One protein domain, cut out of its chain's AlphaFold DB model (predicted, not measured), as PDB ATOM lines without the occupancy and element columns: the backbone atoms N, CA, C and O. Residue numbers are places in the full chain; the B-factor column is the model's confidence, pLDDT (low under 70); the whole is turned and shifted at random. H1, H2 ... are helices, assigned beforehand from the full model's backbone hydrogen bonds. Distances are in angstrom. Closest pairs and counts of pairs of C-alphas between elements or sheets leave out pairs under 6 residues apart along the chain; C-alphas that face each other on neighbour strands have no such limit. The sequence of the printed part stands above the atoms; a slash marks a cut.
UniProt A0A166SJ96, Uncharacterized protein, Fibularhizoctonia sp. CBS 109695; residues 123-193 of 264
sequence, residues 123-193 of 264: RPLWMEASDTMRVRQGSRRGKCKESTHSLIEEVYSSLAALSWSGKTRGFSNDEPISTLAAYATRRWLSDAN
ATOM      1  N   ARG A 123     189.264 125.642 144.488       97.75
ATOM      2  CA  ARG A 123     189.061 124.200 144.693       97.75
ATOM      3  C   ARG A 123     187.626 123.744 144.408       97.75
ATOM      4  O   ARG A 123     187.481 122.786 143.652       97.75
ATOM      5  N   PRO A 124     186.565 124.397 144.924       98.19
ATOM      6  CA  PRO A 124     185.192 123.990 144.618       98.19
ATOM      7  C   PRO A 124     184.859 124.046 143.127       98.19
ATOM      8  O   PRO A 124     184.158 123.169 142.632       98.19
ATOM      9  N   LEU A 125     185.394 125.037 142.403       98.19
ATOM     10  CA  LEU A 125     185.198 125.168 140.957       98.19
ATOM     11  C   LEU A 125     185.771 123.963 140.203       98.19
ATOM     12  O   LEU A 125     185.079 123.358 139.384       98.19
ATOM     13  N   TRP A 126     187.013 123.582 140.513       98.38
ATOM     14  CA  TRP A 126     187.664 122.442 139.871       98.38
ATOM     15  C   TRP A 126     187.071 121.092 140.287       98.38
ATOM     16  O   TRP A 126     186.952 120.203 139.442       98.38
ATOM     17  N   MET A 127     186.648 120.938 141.548       98.25
ATOM     18  CA  MET A 127     185.954 119.725 142.001       98.25
ATOM     19  C   MET A 127     184.638 119.528 141.239       98.25
ATOM     20  O   MET A 127     184.413 118.457 140.685       98.25
ATOM     21  N   GLU A 128     183.814 120.574 141.117       98.31
ATOM     22  CA  GLU A 128     182.553 120.497 140.369       98.31
ATOM     23  C   GLU A 128     182.772 120.184 138.882       98.31
ATOM     24  O   GLU A 128     182.029 119.388 138.300       98.31
ATOM     25  N   ALA A 129     183.790 120.786 138.261       98.12
ATOM     26  CA  ALA A 129     184.172 120.492 136.884       98.12
ATOM     27  C   ALA A 129     184.548 119.012 136.704       98.12
ATOM     28  O   ALA A 129     184.001 118.342 135.825       98.12
ATOM     29  N   SER A 130     185.426 118.493 137.568       97.88
ATOM     30  CA  SER A 130     185.849 117.088 137.558       97.88
ATOM     31  C   SER A 130     184.668 116.133 137.748       97.88
ATOM     32  O   SER A 130     184.472 115.221 136.943       97.88
ATOM     33  N   ASP A 131     183.816 116.380 138.746       97.75
ATOM     34  CA  ASP A 131     182.641 115.547 139.013       97.75
ATOM     35  C   ASP A 131     181.639 115.588 137.849       97.75
ATOM     36  O   ASP A 131     181.104 114.552 137.445       97.75
ATOM     37  N   THR A 132     181.425 116.763 137.245       96.81
ATOM     38  CA  THR A 132     180.545 116.910 136.076       96.81
ATOM     39  C   THR A 132     181.051 116.094 134.889       96.81
ATOM     40  O   THR A 132     180.256 115.416 134.230       96.81
ATOM     41  N   MET A 133     182.357 116.129 134.607       95.69
ATOM     42  CA  MET A 133     182.958 115.344 133.525       95.69
ATOM     43  C   MET A 133     182.887 113.843 133.808       95.69
ATOM     44  O   MET A 133     182.462 113.090 132.929       95.69
ATOM     45  N   ARG A 134     183.167 113.409 135.044       95.19
ATOM     46  CA  ARG A 134     183.056 112.002 135.462       95.19
ATOM     47  C   ARG A 134     181.634 111.460 135.284       95.19
ATOM     48  O   ARG A 134     181.440 110.370 134.745       95.19
ATOM     49  N   VAL A 135     180.618 112.233 135.673       93.81
ATOM     50  CA  VAL A 135     179.206 111.866 135.463       93.81
ATOM     51  C   VAL A 135     178.871 111.771 133.969       93.81
ATOM     52  O   VAL A 135     178.174 110.840 133.556       93.81
ATOM     53  N   ARG A 136     179.372 112.699 133.139       91.31
ATOM     54  CA  ARG A 136     179.177 112.656 131.677       91.31
ATOM     55  C   ARG A 136     179.826 111.416 131.059       91.31
ATOM     56  O   ARG A 136     179.176 110.760 130.250       91.31
ATOM     57  N   GLN A 137     181.034 111.060 131.489       90.50
ATOM     58  CA  GLN A 137     181.753 109.871 131.030       90.50
ATOM     59  C   GLN A 137     181.003 108.570 131.376       90.50
ATOM     60  O   GLN A 137     180.924 107.656 130.555       90.50
ATOM     61  N   GLY A 138     180.380 108.499 132.558       88.44
ATOM     62  CA  GLY A 138     179.586 107.343 132.993       88.44
ATOM     63  C   GLY A 138     178.210 107.199 132.319       88.44
ATOM     64  O   GLY A 138     177.619 106.115 132.339       88.44
ATOM     65  N   SER A 139     177.673 108.259 131.704       85.62
ATOM     66  CA  SER A 139     176.333 108.250 131.105       85.62
ATOM     67  C   SER A 139     176.303 107.481 129.777       85.62
ATOM     68  O   SER A 139     176.566 108.003 128.697       85.62
ATOM     69  N   ARG A 140     175.928 106.198 129.830       69.75
ATOM     70  CA  ARG A 140     175.909 105.280 128.672       69.75
ATOM     71  C   ARG A 140     174.721 105.454 127.706       69.75
ATOM     72  O   ARG A 140     174.488 104.556 126.892       69.75
ATOM     73  N   ARG A 141     173.950 106.543 127.739       69.94
ATOM     74  CA  ARG A 141     172.747 106.696 126.891       69.94
ATOM     75  C   ARG A 141     173.018 107.605 125.684       69.94
ATOM     76  O   ARG A 141     172.985 108.818 125.820       69.94
ATOM     77  N   GLY A 142     173.252 107.026 124.500       64.69
ATOM     78  CA  GLY A 142     173.296 107.774 123.227       64.69
ATOM     79  C   GLY A 142     174.219 107.185 122.151       64.69
ATOM     80  O   GLY A 142     175.096 106.384 122.460       64.69
ATOM     81  N   LYS A 143     174.012 107.584 120.885       64.50
ATOM     82  CA  LYS A 143     174.849 107.226 119.715       64.50
ATOM     83  C   LYS A 143     176.104 108.113 119.554       64.50
ATOM     84  O   LYS A 143     176.979 107.767 118.778       64.50
ATOM     85  N   CYS A 144     176.225 109.212 120.307       62.25
ATOM     86  CA  CYS A 144     177.326 110.191 120.218       62.25
ATOM     87  C   CYS A 144     178.430 109.971 121.285       62.25
ATOM     88  O   CYS A 144     178.886 110.908 121.939       62.25
ATOM     89  N   LYS A 145     178.783 108.707 121.562       71.56
ATOM     90  CA  LYS A 145     179.638 108.336 122.708       71.56
ATOM     91  C   LYS A 145     181.123 108.536 122.463       71.56
ATOM     92  O   LYS A 145     181.815 109.014 123.352       71.56
ATOM     93  N   GLU A 146     181.596 108.134 121.290       79.88
ATOM     94  CA  GLU A 146     183.030 108.037 121.025       79.88
ATOM     95  C   GLU A 146     183.687 109.419 120.994       79.88
ATOM     96  O   GLU A 146     184.663 109.640 121.703       79.88
ATOM     97  N   SER A 147     183.059 110.384 120.314       85.31
ATOM     98  CA  SER A 147     183.538 111.770 120.251       85.31
ATOM     99  C   SER A 147     183.484 112.501 121.597       85.31
ATOM    100  O   SER A 147     184.378 113.276 121.922       85.31
ATOM    101  N   THR A 148     182.450 112.260 122.410       88.81
ATOM    102  CA  THR A 148     182.345 112.892 123.737       88.81
ATOM    103  C   THR A 148     183.373 112.307 124.701       88.81
ATOM    104  O   THR A 148     183.965 113.039 125.489       88.81
ATOM    105  N   HIS A 149     183.599 110.991 124.647       90.06
ATOM    106  CA  HIS A 149     184.591 110.336 125.491       90.06
ATOM    107  C   HIS A 149     186.008 110.775 125.122       90.06
ATOM    108  O   HIS A 149     186.771 111.126 126.016       90.06
ATOM    109  N   SER A 150     186.351 110.810 123.829       93.06
ATOM    110  CA  SER A 150     187.673 111.270 123.390       93.06
ATOM    111  C   SER A 150     187.939 112.713 123.817       93.06
ATOM    112  O   SER A 150     189.024 113.006 124.305       93.06
ATOM    113  N   LEU A 151     186.932 113.589 123.723       94.31
ATOM    114  CA  LEU A 151     187.052 114.972 124.183       94.31
ATOM    115  C   LEU A 151     187.254 115.064 125.703       94.31
ATOM    116  O   LEU A 151     188.055 115.866 126.163       94.31
ATOM    117  N   ILE A 152     186.553 114.250 126.500       94.81
ATOM    118  CA  ILE A 152     186.746 114.230 127.961       94.81
ATOM    119  C   ILE A 152     188.169 113.774 128.318       94.81
ATOM    120  O   ILE A 152     188.797 114.386 129.178       94.81
ATOM    121  N   GLU A 153     188.696 112.750 127.643       95.56
ATOM    122  CA  GLU A 153     190.079 112.282 127.838       95.56
ATOM    123  C   GLU A 153     191.114 113.350 127.448       95.56
ATOM    124  O   GLU A 153     192.100 113.561 128.156       95.56
ATOM    125  N   GLU A 154     190.873 114.081 126.358       97.12
ATOM    126  CA  GLU A 154     191.715 115.206 125.938       97.12
ATOM    127  C   GLU A 154     191.693 116.347 126.968       97.12
ATOM    128  O   GLU A 154     192.738 116.912 127.312       97.12
ATOM    129  N   VAL A 155     190.519 116.649 127.531       96.81
ATOM    130  CA  VAL A 155     190.390 117.639 128.606       96.81
ATOM    131  C   VAL A 155     191.140 117.177 129.853       96.81
ATOM    132  O   VAL A 155     191.908 117.963 130.402       96.81
ATOM    133  N   TYR A 156     191.004 115.921 130.288       97.56
ATOM    134  CA  TYR A 156     191.771 115.406 131.431       97.56
ATOM    135  C   TYR A 156     193.281 115.453 131.188       97.56
ATOM    136  O   TYR A 156     194.022 115.878 132.074       97.56
ATOM    137  N   SER A 157     193.728 115.104 129.981       97.75
ATOM    138  CA  SER A 157     195.135 115.226 129.578       97.75
ATOM    139  C   SER A 157     195.622 116.675 129.684       97.75
ATOM    140  O   SER A 157     196.711 116.938 130.191       97.75
ATOM    141  N   SER A 158     194.781 117.633 129.290       97.44
ATOM    142  CA  SER A 158     195.073 119.063 129.423       97.44
ATOM    143  C   SER A 158     195.117 119.515 130.889       97.44
ATOM    144  O   SER A 158     196.023 120.248 131.275       97.44
ATOM    145  N   LEU A 159     194.191 119.050 131.736       97.25
ATOM    146  CA  LEU A 159     194.170 119.359 133.175       97.25
ATOM    147  C   LEU A 159     195.361 118.752 133.933       97.25
ATOM    148  O   LEU A 159     195.790 119.319 134.938       97.25
ATOM    149  N   ALA A 160     195.907 117.634 133.452       97.94
ATOM    150  CA  ALA A 160     197.124 117.026 133.986       97.94
ATOM    151  C   ALA A 160     198.389 117.848 133.673       97.94
ATOM    152  O   ALA A 160     199.376 117.751 134.394       97.94
ATOM    153  N   ALA A 161     198.366 118.670 132.620       97.56
ATOM    154  CA  ALA A 161     199.487 119.527 132.231       97.56
ATOM    155  C   ALA A 161     199.328 120.986 132.694       97.56
ATOM    156  O   ALA A 161     200.317 121.708 132.841       97.56
ATOM    157  N   LEU A 162     198.092 121.446 132.903       97.38
ATOM    158  CA  LEU A 162     197.792 122.832 133.243       97.38
ATOM    159  C   LEU A 162     197.974 123.091 134.743       97.38
ATOM    160  O   LEU A 162     197.396 122.398 135.576       97.38
ATOM    161  N   SER A 163     198.731 124.138 135.077       98.19
ATOM    162  CA  SER A 163     198.881 124.618 136.455       98.19
ATOM    163  C   SER A 163     197.539 125.089 137.033       98.19
ATOM    164  O   SER A 163     196.767 125.760 136.350       98.19
ATOM    165  N   TRP A 164     197.259 124.775 138.302       98.12
ATOM    166  CA  TRP A 164     195.997 125.173 138.947       98.12
ATOM    167  C   TRP A 164     195.894 126.672 139.260       98.12
ATOM    168  O   TRP A 164     194.793 127.167 139.524       98.12
ATOM    169  N   SER A 165     197.021 127.388 139.259       97.75
ATOM    170  CA  SER A 165     197.125 128.764 139.741       97.75
ATOM    171  C   SER A 165     197.607 129.732 138.662       97.75
ATOM    172  O   SER A 165     198.152 129.349 137.632       97.75
ATOM    173  N   GLY A 166     197.438 131.028 138.920       96.88
ATOM    174  CA  GLY A 166     197.815 132.082 137.985       96.88
ATOM    175  C   GLY A 166     196.650 132.515 137.105       96.88
ATOM    176  O   GLY A 166     195.481 132.347 137.461       96.88
ATOM    177  N   LYS A 167     196.984 133.141 135.976       97.81
ATOM    178  CA  LYS A 167     196.017 133.764 135.075       97.81
ATOM    179  C   LYS A 167     196.034 133.131 133.693       97.81
ATOM    180  O   LYS A 167     197.087 132.690 133.229       97.81
ATOM    181  N   THR A 168     194.887 133.145 133.027       96.06
ATOM    182  CA  THR A 168     194.775 132.839 131.604       96.06
ATOM    183  C   THR A 168     195.614 133.834 130.806       96.06
ATOM    184  O   THR A 168     195.615 135.025 131.103       96.06
ATOM    185  N   ARG A 169     196.347 133.346 129.804       95.12
ATOM    186  CA  ARG A 169     197.179 134.166 128.913       95.12
ATOM    187  C   ARG A 169     196.648 134.075 127.489       95.12
ATOM    188  O   ARG A 169     196.069 133.058 127.126       95.12
ATOM    189  N   GLY A 170     196.895 135.111 126.690       93.75
ATOM    190  CA  GLY A 170     196.477 135.151 125.284       93.75
ATOM    191  C   GLY A 170     195.043 135.640 125.059       93.75
ATOM    192  O   GLY A 170     194.575 135.608 123.928       93.75
ATOM    193  N   PHE A 171     194.376 136.123 126.109       95.94
ATOM    194  CA  PHE A 171     193.050 136.734 126.038       95.94
ATOM    195  C   PHE A 171     193.130 138.226 126.362       95.94
ATOM    196  O   PHE A 171     194.098 138.695 126.960       95.94
ATOM    197  N   SER A 172     192.107 138.972 125.959       92.56
ATOM    198  CA  SER A 172     191.965 140.398 126.260       92.56
ATOM    199  C   SER A 172     191.716 140.677 127.746       92.56
ATOM    200  O   SER A 172     191.969 141.790 128.209       92.56
ATOM    201  N   ASN A 173     191.260 139.668 128.497       93.31
ATOM    202  CA  ASN A 173     191.070 139.703 129.939       93.31
ATOM    203  C   ASN A 173     191.986 138.719 130.692       93.31
ATOM    204  O   ASN A 173     192.128 137.541 130.364       93.31
ATOM    205  N   ASP A 174     192.572 139.235 131.769       94.12
ATOM    206  CA  ASP A 174     193.509 138.547 132.656       94.12
ATOM    207  C   ASP A 174     192.757 137.842 133.802       94.12
ATOM    208  O   ASP A 174     192.760 138.296 134.951       94.12
ATOM    209  N   GLU A 175     192.098 136.727 133.496       96.75
ATOM    210  CA  GLU A 175     191.267 135.990 134.456       96.75
ATOM    211  C   GLU A 175     192.038 134.899 135.202       96.75
ATOM    212  O   GLU A 175     192.969 134.316 134.647       96.75
ATOM    213  N   PRO A 176     191.654 134.543 136.440       97.31
ATOM    214  CA  PRO A 176     192.197 133.368 137.113       97.31
ATOM    215  C   PRO A 176     191.978 132.086 136.297       97.31
ATOM    216  O   PRO A 176     190.903 131.883 135.732       97.31
ATOM    217  N   ILE A 177     192.952 131.167 136.299       97.56
ATOM    218  CA  ILE A 177     192.827 129.871 135.597       97.56
ATOM    219  C   ILE A 177     191.578 129.095 136.046       97.56
ATOM    220  O   ILE A 177     190.932 128.441 135.227       97.56
ATOM    221  N   SER A 178     191.160 129.227 137.308       97.69
ATOM    222  CA  SER A 178     189.937 128.599 137.830       97.69
ATOM    223  C   SER A 178     188.650 129.002 137.097       97.69
ATOM    224  O   SER A 178     187.669 128.266 137.159       97.69
ATOM    225  N   THR A 179     188.631 130.129 136.377       97.25
ATOM    226  CA  THR A 179     187.490 130.555 135.547       97.25
ATOM    227  C   THR A 179     187.230 129.591 134.380       97.25
ATOM    228  O   THR A 179     186.094 129.479 133.913       97.25
ATOM    229  N   LEU A 180     188.242 128.825 133.949       97.12
ATOM    230  CA  LEU A 180     188.099 127.803 132.907       97.12
ATOM    231  C   LEU A 180     187.250 126.606 133.359       97.12
ATOM    232  O   LEU A 180     186.627 125.952 132.523       97.12
ATOM    233  N   ALA A 181     187.155 126.345 134.668       98.06
ATOM    234  CA  ALA A 181     186.347 125.252 135.210       98.06
ATOM    235  C   ALA A 181     184.874 125.341 134.772       98.06
ATOM    236  O   ALA A 181     184.220 124.318 134.573       98.06
ATOM    237  N   ALA A 182     184.359 126.558 134.549       97.94
ATOM    238  CA  ALA A 182     182.985 126.788 134.117       97.94
ATOM    239  C   ALA A 182     182.639 126.054 132.808       97.94
ATOM    240  O   ALA A 182     181.549 125.485 132.719       97.94
ATOM    241  N   TYR A 183     183.571 125.972 131.846       97.12
ATOM    242  CA  TYR A 183     183.355 125.286 130.563       97.12
ATOM    243  C   TYR A 183     183.077 123.782 130.716       97.12
ATOM    244  O   TYR A 183     182.357 123.196 129.906       97.12
ATOM    245  N   ALA A 184     183.596 123.156 131.773       96.81
ATOM    246  CA  ALA A 184     183.386 121.738 132.066       96.81
ATOM    247  C   ALA A 184     182.111 121.468 132.893       96.81
ATOM    248  O   ALA A 184     181.722 120.314 133.083       96.81
ATOM    249  N   THR A 185     181.433 122.515 133.372       96.69
ATOM    250  CA  THR A 185     180.287 122.412 134.292       96.69
ATOM    251  C   THR A 185     178.947 122.602 133.562       96.69
ATOM    252  O   THR A 185     178.861 122.523 132.334       96.69
ATOM    253  N   ARG A 186     177.860 122.804 134.321       96.06
ATOM    254  CA  ARG A 186     176.561 123.297 133.816       96.06
ATOM    255  C   ARG A 186     176.264 124.736 134.259       96.06
ATOM    256  O   ARG A 186     175.128 125.186 134.134       96.06
ATOM    257  N   ARG A 187     177.248 125.434 134.830       96.00
ATOM    258  CA  ARG A 187     177.078 126.816 135.275       96.00
ATOM    259  C   ARG A 187     176.889 127.739 134.079       96.00
ATOM    260  O   ARG A 187     177.367 127.473 132.978       96.00
ATOM    261  N   TRP A 188     176.210 128.852 134.325       97.31
ATOM    262  CA  TRP A 188     176.166 129.943 133.366       97.31
ATOM    263  C   TRP A 188     177.569 130.519 133.181       97.31
ATOM    264  O   TRP A 188     178.283 130.752 134.156       97.31
ATOM    265  N   LEU A 189     177.946 130.743 131.924       97.50
ATOM    266  CA  LEU A 189     179.212 131.370 131.574       97.50
ATOM    267  C   LEU A 189     179.176 132.854 131.949       97.50
ATOM    268  O   LEU A 189     178.209 133.561 131.639       97.50
ATOM    269  N   SER A 190     180.237 133.322 132.602       96.38
ATOM    270  CA  SER A 190     180.405 134.740 132.916       96.38
ATOM    271  C   SER A 190     180.725 135.539 131.650       96.38
ATOM    272  O   SER A 190     181.016 134.976 130.592       96.38
ATOM    273  N   ASP A 191     180.693 136.866 131.748       97.00
ATOM    274  CA  ASP A 191     181.133 137.735 130.651       97.00
ATOM    275  C   ASP A 191     182.596 137.473 130.284       97.00
ATOM    276  O   ASP A 191     182.931 137.415 129.104       97.00
ATOM    277  N   ALA A 192     183.422 137.137 131.275       95.94
ATOM    278  CA  ALA A 192     184.805 136.756 131.063       95.94
ATOM    279  C   ALA A 192     184.958 135.514 130.168       95.94
ATOM    280  O   ALA A 192     185.769 135.519 129.245       95.94
ATOM    281  N   ASN A 193     184.149 134.470 130.385       97.50
ATOM    282  CA  ASN A 193     184.154 133.278 129.528       97.50
ATOM    283  C   ASN A 193     183.653 133.588 128.106       97.50
ATOM    284  O   ASN A 193     184.128 133.010 127.128       97.50
TER     285      ASN A 193
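What this domain is: This is residues 123 to 193 of the 264 residues of an uncharacterized protein of Fibularhizoctonia sp. CBS 109695 (UniProt A0A166SJ96). Helices H1 and H2 form a hairpin like a narrow V, meeting near their link, of which residues 139 to 144 stick out; short helix H3 packs beside H1, and a long loop, residues 162 to 176, leads to it from H2. The printed part has 71 residues, three helices in the order H1, H2, H3 and no named strand: all helix. It is only just compact, close to loose, with a radius of gyration of the C-alphas of 13.3 A, and spans 38 by 25 by 22 A.

Where its parts are: H1, residues 123 to 138, begins at C-alpha (189.061, 124.200, 144.693) and is 22.6 A long. H2, residues 145 to 161, measures 24.7 A. H3, residues 177 to 184, measures 13.0 A and ends at C-alpha (183.386, 121.738, 132.066).

How they stand to each other: H1, with residues 133 to 137 alone, touches H2, with residues 148 to 152 alone; the closest C-alphas, of Gln 137 and His 149, are 6.2 A apart. This hairpin has a shallow tilt of 29 degrees, opposite ways. H1 touches H3, closest at the C-alphas of Ala 129 and Ala 184, 5.0 A, at a shallow tilt of 26 degrees, the same way. H2 and H3 are apart. In H1 and H2 every O i to N i+4 pair is within hydrogen-bond range; in H3 0 of 4 are, but 5 of 5 O i to N i+3 pairs.

The domain as a whole: The C-alphas farthest apart, of Arg 141 and Ser 172, are 38.8 A apart. The printed part has no cut; the link H2 to H3 is long. Residues 140 to 144 have pLDDT under 70.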